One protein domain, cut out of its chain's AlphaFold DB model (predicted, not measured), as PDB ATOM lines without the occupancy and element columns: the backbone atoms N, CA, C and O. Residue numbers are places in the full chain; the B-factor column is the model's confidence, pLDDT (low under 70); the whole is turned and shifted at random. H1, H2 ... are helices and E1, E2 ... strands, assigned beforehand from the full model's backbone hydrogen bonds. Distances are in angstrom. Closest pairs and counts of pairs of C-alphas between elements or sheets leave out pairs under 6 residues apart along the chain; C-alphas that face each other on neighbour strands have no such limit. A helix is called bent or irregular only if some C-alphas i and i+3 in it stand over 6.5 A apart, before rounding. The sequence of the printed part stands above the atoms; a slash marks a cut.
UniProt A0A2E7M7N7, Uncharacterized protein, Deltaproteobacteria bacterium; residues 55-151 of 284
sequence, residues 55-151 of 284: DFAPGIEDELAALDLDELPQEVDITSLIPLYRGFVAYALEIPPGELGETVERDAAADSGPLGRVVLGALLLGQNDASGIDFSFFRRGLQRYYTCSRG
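AT A GLANCE: This is residues 55 to 151 of the 284 residues of an uncharacterized protein of Deltaproteobacteria bacterium (UniProt A0A2E7M7N7). One helix, H4, runs through the middle, with H5 side by side with it and H2 on another side, a three-helix bundle that goes up and down, each helix running against the one before it. Short H3 folds back on H4, H1 crosses H5, and a tiny antiparallel sheet, E1 - E2, sits near H4. The printed part has 97 residues, in the order H1 E1 H2 E2 H3 H4 H5, mostly helix. It is compact, with a radius of gyration of the C-alphas of 12.1 A, and rounded, spanning 31 by 30 by 23 A.

IN THESE COORDINATES: Strands E1, residues 75 to 77, and E2, 103 to 105, measure 6.3 and 6.5 A. H4, 114 to 126, measures 18.1 A, H5, 135 to 149, 19.1 A and H2, 83 to 92, 14.4 A. H3 is 106 to 111; H1, 60 to 66, begins at C-alpha (23.646, -17.473, -53.048). H5 ends at C-alpha (17.576, -7.258, -43.371); it is irregular, C-alphas 144 and 147 being 7.6 A apart.

HOW THE PARTS SIT: E1 and E2 are antiparallel, with N 76 and O 104 2.9 A apart, within hydrogen-bond range. E2 and H4 are near each other. H4, the hub, touches H5 at a shallow tilt of 5 degrees, opposite ways, a helical hairpin; their closest C-alphas, of Ala 122 and Phe 138, are 5.3 A apart. H3 and H4, also a hairpin, touch through H4 residues 116 to 120 alone, closest at the C-alphas of Ala 109 and Gly 116, 4.6 A. H2 touches H4 residues 115 to 119 alone, closest at the C-alphas of Ala 92 and Leu 115, 5.7 A. H1 touches H5, about perpendicular at 75 degrees, closest at the C-alphas of Ile 60 and Gly 141, 6.3 A. Every O i to N i+4 pair is within range in H1, H2, H3 and H4, and 9 of 11 in H5.

THE WHOLE: The C-alphas farthest apart, of Ala 130 and Gly 151, are 34.2 A apart. The printed part has no cut and no long link; no printed residue is under 70 in pLDDT.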
ATOM      1  N   ASP A  55      32.870 -15.496 -49.244       78.19
ATOM      2  CA  ASP A  55      31.711 -14.654 -48.941       78.19
ATOM      3  C   ASP A  55      31.189 -13.883 -50.165       78.19
ATOM      4  O   ASP A  55      29.999 -13.598 -50.244       78.19
ATOM      5  N   PHE A  56      32.055 -13.584 -51.139       78.00
ATOM      6  CA  PHE A  56      31.705 -12.845 -52.357       78.00
ATOM      7  C   PHE A  56      31.356 -13.752 -53.540       78.00
ATOM      8  O   PHE A  56      31.120 -13.258 -54.645       78.00
ATOM      9  N   ALA A  57      31.355 -15.076 -53.351       80.88
ATOM     10  CA  ALA A  57      30.988 -15.994 -54.418       80.88
ATOM     11  C   ALA A  57      29.507 -15.782 -54.800       80.88
ATOM     12  O   ALA A  57      28.632 -15.909 -53.932       80.88
ATOM     13  N   PRO A  58      29.206 -15.486 -56.080       80.94
ATOM     14  CA  PRO A  58      27.858 -15.134 -56.520       80.94
ATOM     15  C   PRO A  58      26.884 -16.318 -56.416       80.94
ATOM     16  O   PRO A  58      27.296 -17.464 -56.225       80.94
ATOM     17  N   GLY A  59      25.587 -16.048 -56.586       88.94
ATOM     18  CA  GLY A  59      24.556 -17.078 -56.761       88.94
ATOM     19  C   GLY A  59      24.002 -17.673 -55.468       88.94
ATOM     20  O   GLY A  59      23.379 -18.729 -55.512       88.94
ATOM     21  N   ILE A  60      24.219 -17.020 -54.322       93.75
ATOM     22  CA  ILE A  60      23.646 -17.473 -53.048       93.75
ATOM     23  C   ILE A  60      22.113 -17.428 -53.076       93.75
ATOM     24  O   ILE A  60      21.459 -18.255 -52.452       93.75
ATOM     25  N   GLU A  61      21.529 -16.499 -53.829       94.19
ATOM     26  CA  GLU A  61      20.087 -16.361 -54.010       94.19
ATOM     27  C   GLU A  61      19.497 -17.553 -54.764       94.19
ATOM     28  O   GLU A  61      18.523 -18.148 -54.302       94.19
ATOM     29  N   ASP A  62      20.123 -17.934 -55.881       95.62
ATOM     30  CA  ASP A  62      19.720 -19.093 -56.682       95.62
ATOM     31  C   ASP A  62      19.905 -20.395 -55.898       95.62
ATOM     32  O   ASP A  62      19.039 -21.270 -55.921       95.62
ATOM     33  N   GLU A  63      21.022 -20.516 -55.174       96.88
ATOM     34  CA  GLU A  63      21.318 -21.675 -54.338       96.88
ATOM     35  C   GLU A  63      20.292 -21.811 -53.208       96.88
ATOM     36  O   GLU A  63      19.673 -22.864 -53.081       96.88
ATOM     37  N   LEU A  64      20.020 -20.733 -52.461       97.00
ATOM     38  CA  LEU A  64      19.013 -20.708 -51.396       97.00
ATOM     39  C   LEU A  64      17.596 -20.983 -51.921       97.00
ATOM     40  O   LEU A  64      16.811 -21.643 -51.244       97.00
ATOM     41  N   ALA A  65      17.251 -20.483 -53.110       96.88
ATOM     42  CA  ALA A  65      15.951 -20.726 -53.734       96.88
ATOM     43  C   ALA A  65      15.771 -22.176 -54.216       96.88
ATOM     44  O   ALA A  65      14.635 -22.632 -54.348       96.88
ATOM     45  N   ALA A  66      16.867 -22.890 -54.483       97.75
ATOM     46  CA  ALA A  66      16.846 -24.286 -54.908       97.75
ATOM     47  C   ALA A  66      16.767 -25.287 -53.741       97.75
ATOM     48  O   ALA A  66      16.480 -26.460 -53.983       97.75
ATOM     49  N   LEU A  67      17.026 -24.851 -52.502       98.06
ATOM     50  CA  LEU A  67      16.950 -25.707 -51.318       98.06
ATOM     51  C   LEU A  67      15.499 -26.015 -50.942       98.06
ATOM     52  O   LEU A  67      14.666 -25.114 -50.828       98.06
ATOM     53  N   ASP A  68      15.227 -27.290 -50.668       97.75
ATOM     54  CA  ASP A  68      13.980 -27.717 -50.043       97.75
ATOM     55  C   ASP A  68      14.133 -27.679 -48.517       97.75
ATOM     56  O   ASP A  68      14.569 -28.638 -47.881       97.75
ATOM     57  N   LEU A  69      13.806 -26.529 -47.918       97.94
ATOM     58  CA  LEU A  69      13.908 -26.350 -46.467       97.94
ATOM     59  C   LEU A  69      12.923 -27.241 -45.692       97.94
ATOM     60  O   LEU A  69      13.119 -27.429 -44.493       97.94
ATOM     61  N   ASP A  70      11.912 -27.830 -46.345       97.50
ATOM     62  CA  ASP A  70      10.991 -28.767 -45.696       97.50
ATOM     63  C   ASP A  70      11.639 -30.127 -45.379       97.50
ATOM     64  O   ASP A  70      11.083 -30.899 -44.594       97.50
ATOM     65  N   GLU A  71      12.830 -30.411 -45.923       97.38
ATOM     66  CA  GLU A  71      13.641 -31.574 -45.543       97.38
ATOM     67  C   GLU A  71      14.170 -31.479 -44.101       97.38
ATOM     68  O   GLU A  71      14.494 -32.498 -43.483       97.38
ATOM     69  N   LEU A  72      14.229 -30.268 -43.535       97.81
ATOM     70  CA  LEU A  72      14.534 -30.068 -42.124       97.81
ATOM     71  C   LEU A  72      13.334 -30.449 -41.239       97.81
ATOM     72  O   LEU A  72      12.188 -30.116 -41.568       97.81
ATOM     73  N   PRO A  73      13.570 -31.085 -40.074       97.69
ATOM     74  CA  PRO A  73      12.527 -31.248 -39.066       97.69
ATOM     75  C   PRO A  73      12.039 -29.880 -38.564       97.69
ATOM     76  O   PRO A  73      12.762 -28.890 -38.648       97.69
ATOM     77  N   GLN A  74      10.826 -29.839 -38.001       98.12
ATOM     78  CA  GLN A  74      10.268 -28.611 -37.418       98.12
ATOM     79  C   GLN A  74      11.188 -28.017 -36.340       98.12
ATOM     80  O   GLN A  74      11.419 -26.816 -36.323       98.12
ATOM     81  N   GLU A  75      11.735 -28.870 -35.478       98.19
ATOM     82  CA  GLU A  75      12.756 -28.513 -34.494       98.19
ATOM     83  C   GLU A  75      14.106 -29.040 -34.992       98.19
ATOM     84  O   GLU A  75      14.374 -30.244 -34.941       98.19
ATOM     85  N   VAL A  76      14.953 -28.152 -35.510       97.69
ATOM     86  CA  VAL A  76      16.295 -28.508 -35.986       97.69
ATOM     87  C   VAL A  76      17.253 -28.529 -34.802       97.69
ATOM     88  O   VAL A  76      17.497 -27.488 -34.199       97.69
ATOM     89  N   ASP A  77      17.793 -29.702 -34.468       95.69
ATOM     90  CA  ASP A  77      18.787 -29.868 -33.400       95.69
ATOM     91  C   ASP A  77      20.102 -29.154 -33.756       95.69
ATOM     92  O   ASP A  77      20.735 -29.457 -34.768       95.69
ATOM     93  N   ILE A  78      20.509 -28.214 -32.903       94.88
ATOM     94  CA  ILE A  78      21.750 -27.437 -33.026       94.88
ATOM     95  C   ILE A  78      22.695 -27.657 -31.834       94.88
ATOM     96  O   ILE A  78      23.600 -26.852 -31.589       94.88
ATOM     97  N   THR A  79      22.503 -28.728 -31.059       92.06
ATOM     98  CA  THR A  79      23.356 -29.069 -29.904       92.06
ATOM     99  C   THR A  79      24.768 -29.494 -30.302       92.06
ATOM    100  O   THR A  79      25.697 -29.364 -29.505       92.06
ATOM    101  N   SER A  80      24.951 -29.979 -31.531       90.56
ATOM    102  CA  SER A  80      26.259 -30.359 -32.077       90.56
ATOM    103  C   SER A  80      27.103 -29.164 -32.526       90.56
ATOM    104  O   SER A  80      28.317 -29.308 -32.691       90.56
ATOM    105  N   LEU A  81      26.485 -27.993 -32.717       92.00
ATOM    106  CA  LEU A  81      27.187 -26.789 -33.138       92.00
ATOM    107  C   LEU A  81      28.123 -26.302 -32.030       92.00
ATOM    108  O   LEU A  81      27.745 -26.209 -30.862       92.00
ATOM    109  N   ILE A  82      29.333 -25.898 -32.413       89.75
ATOM    110  CA  ILE A  82      30.240 -25.216 -31.486       89.75
ATOM    111  C   ILE A  82      29.646 -23.862 -31.044       89.75
ATOM    112  O   ILE A  82      28.892 -23.254 -31.815       89.75
ATOM    113  N   PRO A  83      30.022 -23.331 -29.862       87.62
ATOM    114  CA  PRO A  83      29.448 -22.095 -29.318       87.62
ATOM    115  C   PRO A  83      29.481 -20.906 -30.285       87.62
ATOM    116  O   PRO A  83      28.514 -20.156 -30.389       87.62
ATOM    117  N   LEU A  84      30.558 -20.778 -31.067       88.25
ATOM    118  CA  LEU A  84      30.692 -19.717 -32.063       88.25
ATOM    119  C   LEU A  84      29.593 -19.775 -33.140       88.25
ATOM    120  O   LEU A  84      28.992 -18.755 -33.464       88.25
ATOM    121  N   TYR A  85      29.297 -20.959 -33.684       91.94
ATOM    122  CA  TYR A  85      28.260 -21.119 -34.711       91.94
ATOM    123  C   TYR A  85      26.861 -20.945 -34.138       91.94
ATOM    124  O   TYR A  85      26.019 -20.326 -34.784       91.94
ATOM    125  N   ARG A  86      26.635 -21.403 -32.902       92.00
ATOM    126  CA  ARG A  86      25.402 -21.110 -32.158       92.00
ATOM    127  C   ARG A  86      25.189 -19.601 -32.043       92.00
ATOM    128  O   ARG A  86      24.095 -19.120 -32.326       92.00
ATOM    129  N   GLY A  87      26.245 -18.850 -31.734       91.06
ATOM    130  CA  GLY A  87      26.165 -17.397 -31.671       91.06
ATOM    131  C   GLY A  87      25.860 -16.732 -33.011       91.06
ATOM    132  O   GLY A  87      25.001 -15.861 -33.082       91.06
ATOM    133  N   PHE A  88      26.478 -17.187 -34.101       93.44
ATOM    134  CA  PHE A  88      26.146 -16.685 -35.439       93.44
ATOM    135  C   PHE A  88      24.700 -16.986 -35.854       93.44
ATOM    136  O   PHE A  88      24.040 -16.118 -36.424       93.44
ATOM    137  N   VAL A  89      24.195 -18.185 -35.546       94.75
ATOM    138  CA  VAL A  89      22.794 -18.563 -35.792       94.75
ATOM    139  C   VAL A  89      21.855 -17.621 -35.050       94.75
ATOM    140  O   VAL A  89      20.955 -17.041 -35.651       94.75
ATOM    141  N   ALA A  90      22.084 -17.420 -33.759       93.88
ATOM    142  CA  ALA A  90      21.210 -16.587 -32.955       93.88
ATOM    143  C   ALA A  90      21.313 -15.094 -33.314       93.88
ATOM    144  O   ALA A  90      20.292 -14.416 -33.340       93.88
ATOM    145  N   TYR A  91      22.488 -14.607 -33.728       94.25
ATOM    146  CA  TYR A  91      22.653 -13.252 -34.270       94.25
ATOM    147  C   TYR A  91      21.819 -13.016 -35.535       94.25
ATOM    148  O   TYR A  91      21.188 -11.968 -35.700       94.25
ATOM    149  N   ALA A  92      21.838 -13.992 -36.449       95.94
ATOM    150  CA  ALA A  92      21.096 -13.927 -37.701       95.94
ATOM    151  C   ALA A  92      19.578 -13.986 -37.473       95.94
ATOM    152  O   ALA A  92      18.836 -13.339 -38.204       95.94
ATOM    153  N   LEU A  93      19.139 -14.723 -36.448       95.88
ATOM    154  CA  LEU A  93      17.732 -14.876 -36.063       95.88
ATOM    155  C   LEU A  93      17.225 -13.809 -35.081       95.88
ATOM    156  O   LEU A  93      16.071 -13.878 -34.671       95.88
ATOM    157  N   GLU A  94      18.068 -12.853 -34.689       94.38
ATOM    158  CA  GLU A  94      17.746 -11.833 -33.680       94.38
ATOM    159  C   GLU A  94      17.297 -12.414 -32.327       94.38
ATOM    160  O   GLU A  94      16.385 -11.913 -31.669       94.38
ATOM    161  N   ILE A  95      17.934 -13.505 -31.912       93.50
ATOM    162  CA  ILE A  95      17.684 -14.148 -30.622       93.50
ATOM    163  C   ILE A  95      18.683 -13.584 -29.602       93.50
ATOM    164  O   ILE A  95      19.865 -13.472 -29.925       93.50
ATOM    165  N   PRO A  96      18.278 -13.266 -28.360       91.06
ATOM    166  CA  PRO A  96      19.214 -12.795 -27.341       91.06
ATOM    167  C   PRO A  96      20.344 -13.801 -27.002       91.06
ATOM    168  O   PRO A  96      20.104 -15.015 -26.992       91.06
ATOM    169  N   PRO A  97      21.552 -13.320 -26.615       78.06
ATOM    170  CA  PRO A  97      22.729 -14.091 -26.175       78.06
ATOM    171  C   PRO A  97      22.509 -15.363 -25.348       78.06
ATOM    172  O   PRO A  97      23.304 -16.297 -25.432       78.06
ATOM    173  N   GLY A  98      21.482 -15.369 -24.497       81.75
ATOM    174  CA  GLY A  98      21.197 -16.436 -23.536       81.75
ATOM    175  C   GLY A  98      19.876 -17.160 -23.769       81.75
ATOM    176  O   GLY A  98      19.478 -17.963 -22.928       81.75
ATOM    177  N   GLU A  99      19.179 -16.860 -24.865       89.75
ATOM    178  CA  GLU A  99      17.845 -17.403 -25.152       89.75
ATOM    179  C   GLU A  99      17.845 -18.436 -26.283       89.75
ATOM    180  O   GLU A  99      16.838 -19.111 -26.497       89.75
ATOM    181  N   LEU A 100      18.978 -18.627 -26.971       90.44
ATOM    182  CA  LEU A 100      19.101 -19.695 -27.957       90.44
ATOM    183  C   LEU A 100      19.070 -21.065 -27.266       90.44
ATOM    184  O   LEU A 100      20.017 -21.460 -26.580       90.44
ATOM    185  N   GLY A 101      17.984 -21.801 -27.493       91.50
ATOM    186  CA  GLY A 101      17.799 -23.163 -27.009       91.50
ATOM    187  C   GLY A 101      18.648 -24.209 -27.741       91.50
ATOM    188  O   GLY A 101      19.598 -23.918 -28.470       91.50
ATOM    189  N   GLU A 102      18.305 -25.473 -27.531       94.44
ATOM    190  CA  GLU A 102      18.955 -26.619 -28.182       94.44
ATOM    191  C   GLU A 102      18.510 -26.806 -29.640       94.44
ATOM    192  O   GLU A 102      19.182 -27.499 -30.401       94.44
ATOM    193  N   THR A 103      17.411 -26.164 -30.035       96.56
ATOM    194  CA  THR A 103      16.792 -26.303 -31.351       96.56
ATOM    195  C   THR A 103      16.504 -24.950 -31.998       96.56
ATOM    196  O   THR A 103      16.362 -23.930 -31.319       96.56
ATOM    197  N   VAL A 104      16.404 -24.951 -33.328       97.12
ATOM    198  CA  VAL A 104      15.843 -23.855 -34.128       97.12
ATOM    199  C   VAL A 104      14.492 -24.301 -34.678       97.12
ATOM    200  O   VAL A 104      14.405 -25.325 -35.355       97.12
ATOM    201  N   GLU A 105      13.446 -23.526 -34.401       98.06
ATOM    202  CA  GLU A 105      12.116 -23.714 -34.990       98.06
ATOM    203  C   GLU A 105      12.143 -23.303 -36.462       98.06
ATOM    204  O   GLU A 105      12.290 -22.122 -36.784       98.06
ATOM    205  N   ARG A 106      11.999 -24.274 -37.361       98.31
ATOM    206  CA  ARG A 106      12.144 -24.100 -38.808       98.31
ATOM    207  C   ARG A 106      11.226 -23.016 -39.359       98.31
ATOM    208  O   ARG A 106      11.695 -22.087 -40.006       98.31
ATOM    209  N   ASP A 107       9.931 -23.117 -39.085       98.12
ATOM    210  CA  ASP A 107       8.952 -22.177 -39.636       98.12
ATOM    211  C   ASP A 107       9.158 -20.762 -39.058       98.12
ATOM    212  O   ASP A 107       9.150 -19.787 -39.802       98.12
ATOM    213  N   ALA A 108       9.472 -20.644 -37.761       97.75
ATOM    214  CA  ALA A 108       9.766 -19.352 -37.136       97.75
ATOM    215  C   ALA A 108      11.045 -18.708 -37.699       97.75
ATOM    216  O   ALA A 108      11.082 -17.501 -37.941       97.75
ATOM    217  N   ALA A 109      12.086 -19.506 -37.952       97.88
ATOM    218  CA  ALA A 109      13.297 -19.032 -38.608       97.88
ATOM    219  C   ALA A 109      13.010 -18.595 -40.050       97.88
ATOM    220  O   ALA A 109      13.453 -17.525 -40.456       97.88
ATOM    221  N   ALA A 110      12.235 -19.354 -40.825       97.62
ATOM    222  CA  ALA A 110      11.865 -18.954 -42.183       97.62
ATOM    223  C   ALA A 110      11.074 -17.631 -42.204       97.62
ATOM    224  O   ALA A 110      11.348 -16.767 -43.041       97.62
ATOM    225  N   ASP A 111      10.157 -17.451 -41.250       96.69
ATOM    226  CA  ASP A 111       9.329 -16.250 -41.099       96.69
ATOM    227  C   ASP A 111      10.118 -15.019 -40.614       96.69
ATOM    228  O   ASP A 111       9.686 -13.889 -40.844       96.69
ATOM    229  N   SER A 112      11.301 -15.207 -40.011       94.31
ATOM    230  CA  SER A 112      12.202 -14.104 -39.626       94.31
ATOM    231  C   SER A 112      12.857 -13.392 -40.821       94.31
ATOM    232  O   SER A 112      13.490 -12.350 -40.659       94.31
ATOM    233  N   GLY A 113      12.693 -13.926 -42.038       95.44
ATOM    234  CA  GLY A 113      13.139 -13.296 -43.277       95.44
ATOM    235  C   GLY A 113      14.358 -13.967 -43.925       95.44
ATOM    236  O   GLY A 113      14.652 -15.140 -43.670       95.44
ATOM    237  N   PRO A 114      15.072 -13.258 -44.824       96.44
ATOM    238  CA  PRO A 114      16.142 -13.847 -45.630       96.44
ATOM    239  C   PRO A 114      17.273 -14.473 -44.807       96.44
ATOM    240  O   PRO A 114      17.719 -15.571 -45.135       96.44
ATOM    241  N   LEU A 115      17.702 -13.831 -43.714       97.50
ATOM    242  CA  LEU A 115      18.752 -14.371 -42.843       97.50
ATOM    243  C   LEU A 115      18.329 -15.662 -42.134       97.50
ATOM    244  O   LEU A 115      19.136 -16.583 -42.021       97.50
ATOM    245  N   GLY A 116      17.069 -15.785 -41.719       98.25
ATOM    246  CA  GLY A 116      16.588 -17.033 -41.140       98.25
ATOM    247  C   GLY A 116      16.506 -18.165 -42.162       98.25
ATOM    248  O   GLY A 116      16.910 -19.290 -41.873       98.25
ATOM    249  N   ARG A 117      16.131 -17.865 -43.412       98.44
ATOM    250  CA  ARG A 117      16.241 -18.833 -44.517       98.44
ATOM    251  C   ARG A 117      17.693 -19.240 -44.787       98.44
ATOM    252  O   ARG A 117      17.941 -20.415 -45.045       98.44
ATOM    253  N   VAL A 118      18.651 -18.313 -44.688       98.56
ATOM    254  CA  VAL A 118      20.092 -18.620 -44.781       98.56
ATOM    255  C   VAL A 118      20.534 -19.563 -43.666       98.56
ATOM    256  O   VAL A 118      21.237 -20.530 -43.952       98.56
ATOM    257  N   VAL A 119      20.111 -19.326 -42.419       98.50
ATOM    258  CA  VAL A 119      20.392 -20.224 -41.285       98.50
ATOM    259  C   VAL A 119      19.891 -21.634 -41.585       98.50
ATOM    260  O   VAL A 119      20.657 -22.589 -41.479       98.50
ATOM    261  N   LEU A 120      18.637 -21.770 -42.016       98.75
ATOM    262  CA  LEU A 120      18.062 -23.071 -42.359       98.75
ATOM    263  C   LEU A 120      18.809 -23.734 -43.518       98.75
ATOM    264  O   LEU A 120      19.164 -24.904 -43.422       98.75
ATOM    265  N   GLY A 121      19.120 -22.990 -44.581       98.50
ATOM    266  CA  GLY A 121      19.890 -23.516 -45.705       98.50
ATOM    267  C   GLY A 121      21.272 -24.027 -45.283       98.50
ATOM    268  O   GLY A 121      21.666 -25.128 -45.663       98.50
ATOM    269  N   ALA A 122      21.969 -23.281 -44.424       98.44
ATOM    270  CA  ALA A 122      23.263 -23.683 -43.883       98.44
ATOM    271  C   ALA A 122      23.167 -24.952 -43.019       98.44
ATOM    272  O   ALA A 122      24.020 -25.833 -43.123       98.44
ATOM    273  N   LEU A 123      22.127 -25.073 -42.184       98.31
ATOM    274  CA  LEU A 123      21.885 -26.270 -41.372       98.31
ATOM    275  C   LEU A 123      21.537 -27.485 -42.240       98.31
ATOM    276  O   LEU A 123      22.059 -28.569 -41.997       98.31
ATOM    277  N   LEU A 124      20.709 -27.308 -43.276       98.31
ATOM    278  CA  LEU A 124      20.340 -28.366 -44.221       98.31
ATOM    279  C   LEU A 124      21.566 -28.910 -44.965       98.31
ATOM    280  O   LEU A 124      21.801 -30.118 -44.982       98.31
ATOM    281  N   LEU A 125      22.380 -28.022 -45.538       97.44
ATOM    282  CA  LEU A 125      23.600 -28.403 -46.255       97.44
ATOM    283  C   LEU A 125      24.656 -29.021 -45.322       97.44
ATOM    284  O   LEU A 125      25.399 -29.918 -45.721       97.44
ATOM    285  N   GLY A 126      24.683 -28.579 -44.063       96.44
ATOM    286  CA  GLY A 126      25.633 -29.013 -43.042       96.44
ATOM    287  C   GLY A 126      25.279 -30.298 -42.294       96.44
ATOM    288  O   GLY A 126      26.102 -30.752 -41.503       96.44
ATOM    289  N   GLN A 127      24.117 -30.922 -42.532       90.25
ATOM    290  CA  GLN A 127      23.652 -32.092 -41.759       90.25
ATOM    291  C   GLN A 127      24.647 -33.264 -41.717       90.25
ATOM    292  O   GLN A 127      24.642 -34.056 -40.776       90.25
ATOM    293  N   ASN A 128      25.481 -33.392 -42.751       86.69
ATOM    294  CA  ASN A 128      26.482 -34.451 -42.869       86.69
ATOM    295  C   ASN A 128      27.913 -33.976 -42.566       86.69
ATOM    296  O   ASN A 128      28.840 -34.787 -42.622       86.69
ATOM    297  N   ASP A 129      28.111 -32.688 -42.276       87.25
ATOM    298  CA  ASP A 129      29.402 -32.149 -41.854       87.25
ATOM    299  C   ASP A 129      29.581 -32.332 -40.338       87.25
ATOM    300  O   ASP A 129      28.635 -32.262 -39.556       87.25
ATOM    301  N   ALA A 130      30.822 -32.540 -39.899       84.75
ATOM    302  CA  ALA A 130      31.170 -32.648 -38.484       84.75
ATOM    303  C   ALA A 130      30.844 -31.367 -37.696       84.75
ATOM    304  O   ALA A 130      30.706 -31.412 -36.476       84.75
ATOM    305  N   SER A 131      30.747 -30.236 -38.396       89.00
ATOM    306  CA  SER A 131      30.366 -28.934 -37.855       89.00
ATOM    307  C   SER A 131      28.857 -28.772 -37.630       89.00
ATOM    308  O   SER A 131      28.472 -27.859 -36.904       89.00
ATOM    309  N   GLY A 132      28.021 -29.610 -38.260       93.62
ATOM    310  CA  GLY A 132      26.561 -29.493 -38.272       93.62
ATOM    311  C   GLY A 132      26.007 -28.304 -39.072       93.62
ATOM    312  O   GLY A 132      24.799 -28.083 -39.056       93.62
ATOM    313  N   ILE A 133      26.858 -27.524 -39.750       96.94
ATOM    314  CA  ILE A 133      26.462 -26.322 -40.495       96.94
ATOM    315  C   ILE A 133      27.412 -26.067 -41.672       96.94
ATOM    316  O   ILE A 133      28.630 -26.038 -41.504       96.94
ATOM    317  N   ASP A 134      26.875 -25.795 -42.862       96.81
ATOM    318  CA  ASP A 134      27.682 -25.253 -43.955       96.81
ATOM    319  C   ASP A 134      27.968 -23.771 -43.687       96.81
ATOM    320  O   ASP A 134      27.223 -22.861 -44.065       96.81
ATOM    321  N   PHE A 135      29.069 -23.521 -42.981       93.94
ATOM    322  CA  PHE A 135      29.424 -22.169 -42.573       93.94
ATOM    323  C   PHE A 135      29.866 -21.281 -43.750       93.94
ATOM    324  O   PHE A 135      29.793 -20.056 -43.659       93.94
ATOM    325  N   SER A 136      30.290 -21.870 -44.873       93.75
ATOM    326  CA  SER A 136      30.629 -21.098 -46.076       93.75
ATOM    327  C   SER A 136      29.365 -20.567 -46.749       93.75
ATOM    328  O   SER A 136      29.312 -19.393 -47.118       93.75
ATOM    329  N   PHE A 137      28.326 -21.403 -46.845       96.06
ATOM    330  CA  PHE A 137      26.997 -20.985 -47.285       96.06
ATOM    331  C   PHE A 137      26.420 -19.908 -46.359       96.06
ATOM    332  O   PHE A 137      25.978 -18.859 -46.833       96.06
ATOM    333  N   PHE A 138      26.501 -20.117 -45.037       96.75
ATOM    334  CA  PHE A 138      26.044 -19.136 -44.052       96.75
ATOM    335  C   PHE A 138      26.712 -17.770 -44.247       96.75
ATOM    336  O   PHE A 138      26.021 -16.758 -44.315       96.75
ATOM    337  N   ARG A 139      28.045 -17.724 -44.381       95.00
ATOM    338  CA  ARG A 139      28.781 -16.460 -44.541       95.00
ATOM    339  C   ARG A 139      28.420 -15.717 -45.828       95.00
ATOM    340  O   ARG A 139      28.239 -14.504 -45.777       95.00
ATOM    341  N   ARG A 140      28.251 -16.426 -46.950       94.50
ATOM    342  CA  ARG A 140      27.753 -15.837 -48.211       94.50
ATOM    343  C   ARG A 140      26.356 -15.245 -48.047       94.50
ATOM    344  O   ARG A 140      26.090 -14.141 -48.513       94.50
ATOM    345  N   GLY A 141      25.464 -15.957 -47.360       95.69
ATOM    346  CA  GLY A 141      24.114 -15.470 -47.090       95.69
ATOM    347  C   GLY A 141      24.097 -14.272 -46.140       95.69
ATOM    348  O   GLY A 141      23.394 -13.297 -46.400       95.69
ATOM    349  N   LEU A 142      24.916 -14.300 -45.086       95.50
ATOM    350  CA  LEU A 142      25.080 -13.181 -44.161       95.50
ATOM    351  C   LEU A 142      25.588 -11.940 -44.902       95.50
ATOM    352  O   LEU A 142      24.966 -10.891 -44.800       95.50
ATOM    353  N   GLN A 143      26.642 -12.079 -45.710       92.38
ATOM    354  CA  GLN A 143      27.155 -11.016 -46.577       92.38
ATOM    355  C   GLN A 143      26.055 -10.412 -47.458       92.38
ATOM    356  O   GLN A 143      25.931  -9.194 -47.556       92.38
ATOM    357  N   ARG A 144      25.246 -11.260 -48.105       92.50
ATOM    358  CA  ARG A 144      24.236 -10.811 -49.069       92.50
ATOM    359  C   ARG A 144      23.061 -10.079 -48.427       92.50
ATOM    360  O   ARG A 144      22.561  -9.111 -49.004       92.50
ATOM    361  N   TYR A 145      22.581 -10.582 -47.292       94.88
ATOM    362  CA  TYR A 145      21.283 -10.188 -46.747       94.88
ATOM    363  C   TYR A 145      21.358  -9.351 -45.478       94.88
ATOM    364  O   TYR A 145      20.344  -8.775 -45.093       94.88
ATOM    365  N   TYR A 146      22.505  -9.265 -44.807       95.25
ATOM    366  CA  TYR A 146      22.585  -8.596 -43.513       95.25
ATOM    367  C   TYR A 146      22.165  -7.125 -43.578       95.25
ATOM    368  O   TYR A 146      21.210  -6.726 -42.916       95.25
ATOM    369  N   THR A 147      22.818  -6.339 -44.431       92.94
ATOM    370  CA  THR A 147      22.614  -4.890 -44.516       92.94
ATOM    371  C   THR A 147      21.165  -4.510 -44.835       92.94
ATOM    372  O   THR A 147      20.615  -3.589 -44.231       92.94
ATOM    373  N   CYS A 148      20.523  -5.243 -45.750       92.31
ATOM    374  CA  CYS A 148      19.125  -5.011 -46.106       92.31
ATOM    375  C   CYS A 148      18.148  -5.550 -45.053       92.31
ATOM    376  O   CYS A 148      17.150  -4.896 -44.769       92.31
ATOM    377  N   SER A 149      18.442  -6.692 -44.418       94.12
ATOM    378  CA  SER A 149      17.576  -7.258 -43.371       94.12
ATOM    379  C   SER A 149      17.533  -6.364 -42.132       94.12
ATOM    380  O   SER A 149      16.513  -6.310 -41.458       94.12
ATOM    381  N   ARG A 150      18.621  -5.637 -41.851       92.75
ATOM    382  CA  ARG A 150      18.680  -4.641 -40.772       92.75
ATOM    383  C   ARG A 150      18.102  -3.275 -41.150       92.75
ATOM    384  O   ARG A 150      17.875  -2.454 -40.269       92.75
ATOM    385  N   GLY A 151      17.868  -3.016 -42.439       91.50
ATOM    386  CA  GLY A 151      17.279  -1.762 -42.910       91.50
ATOM    387  C   GLY A 151      18.162  -0.532 -42.681       91.50
ATOM    388  O   GLY A 151      17.655   0.520 -42.297       91.50
TER     389      GLY A 151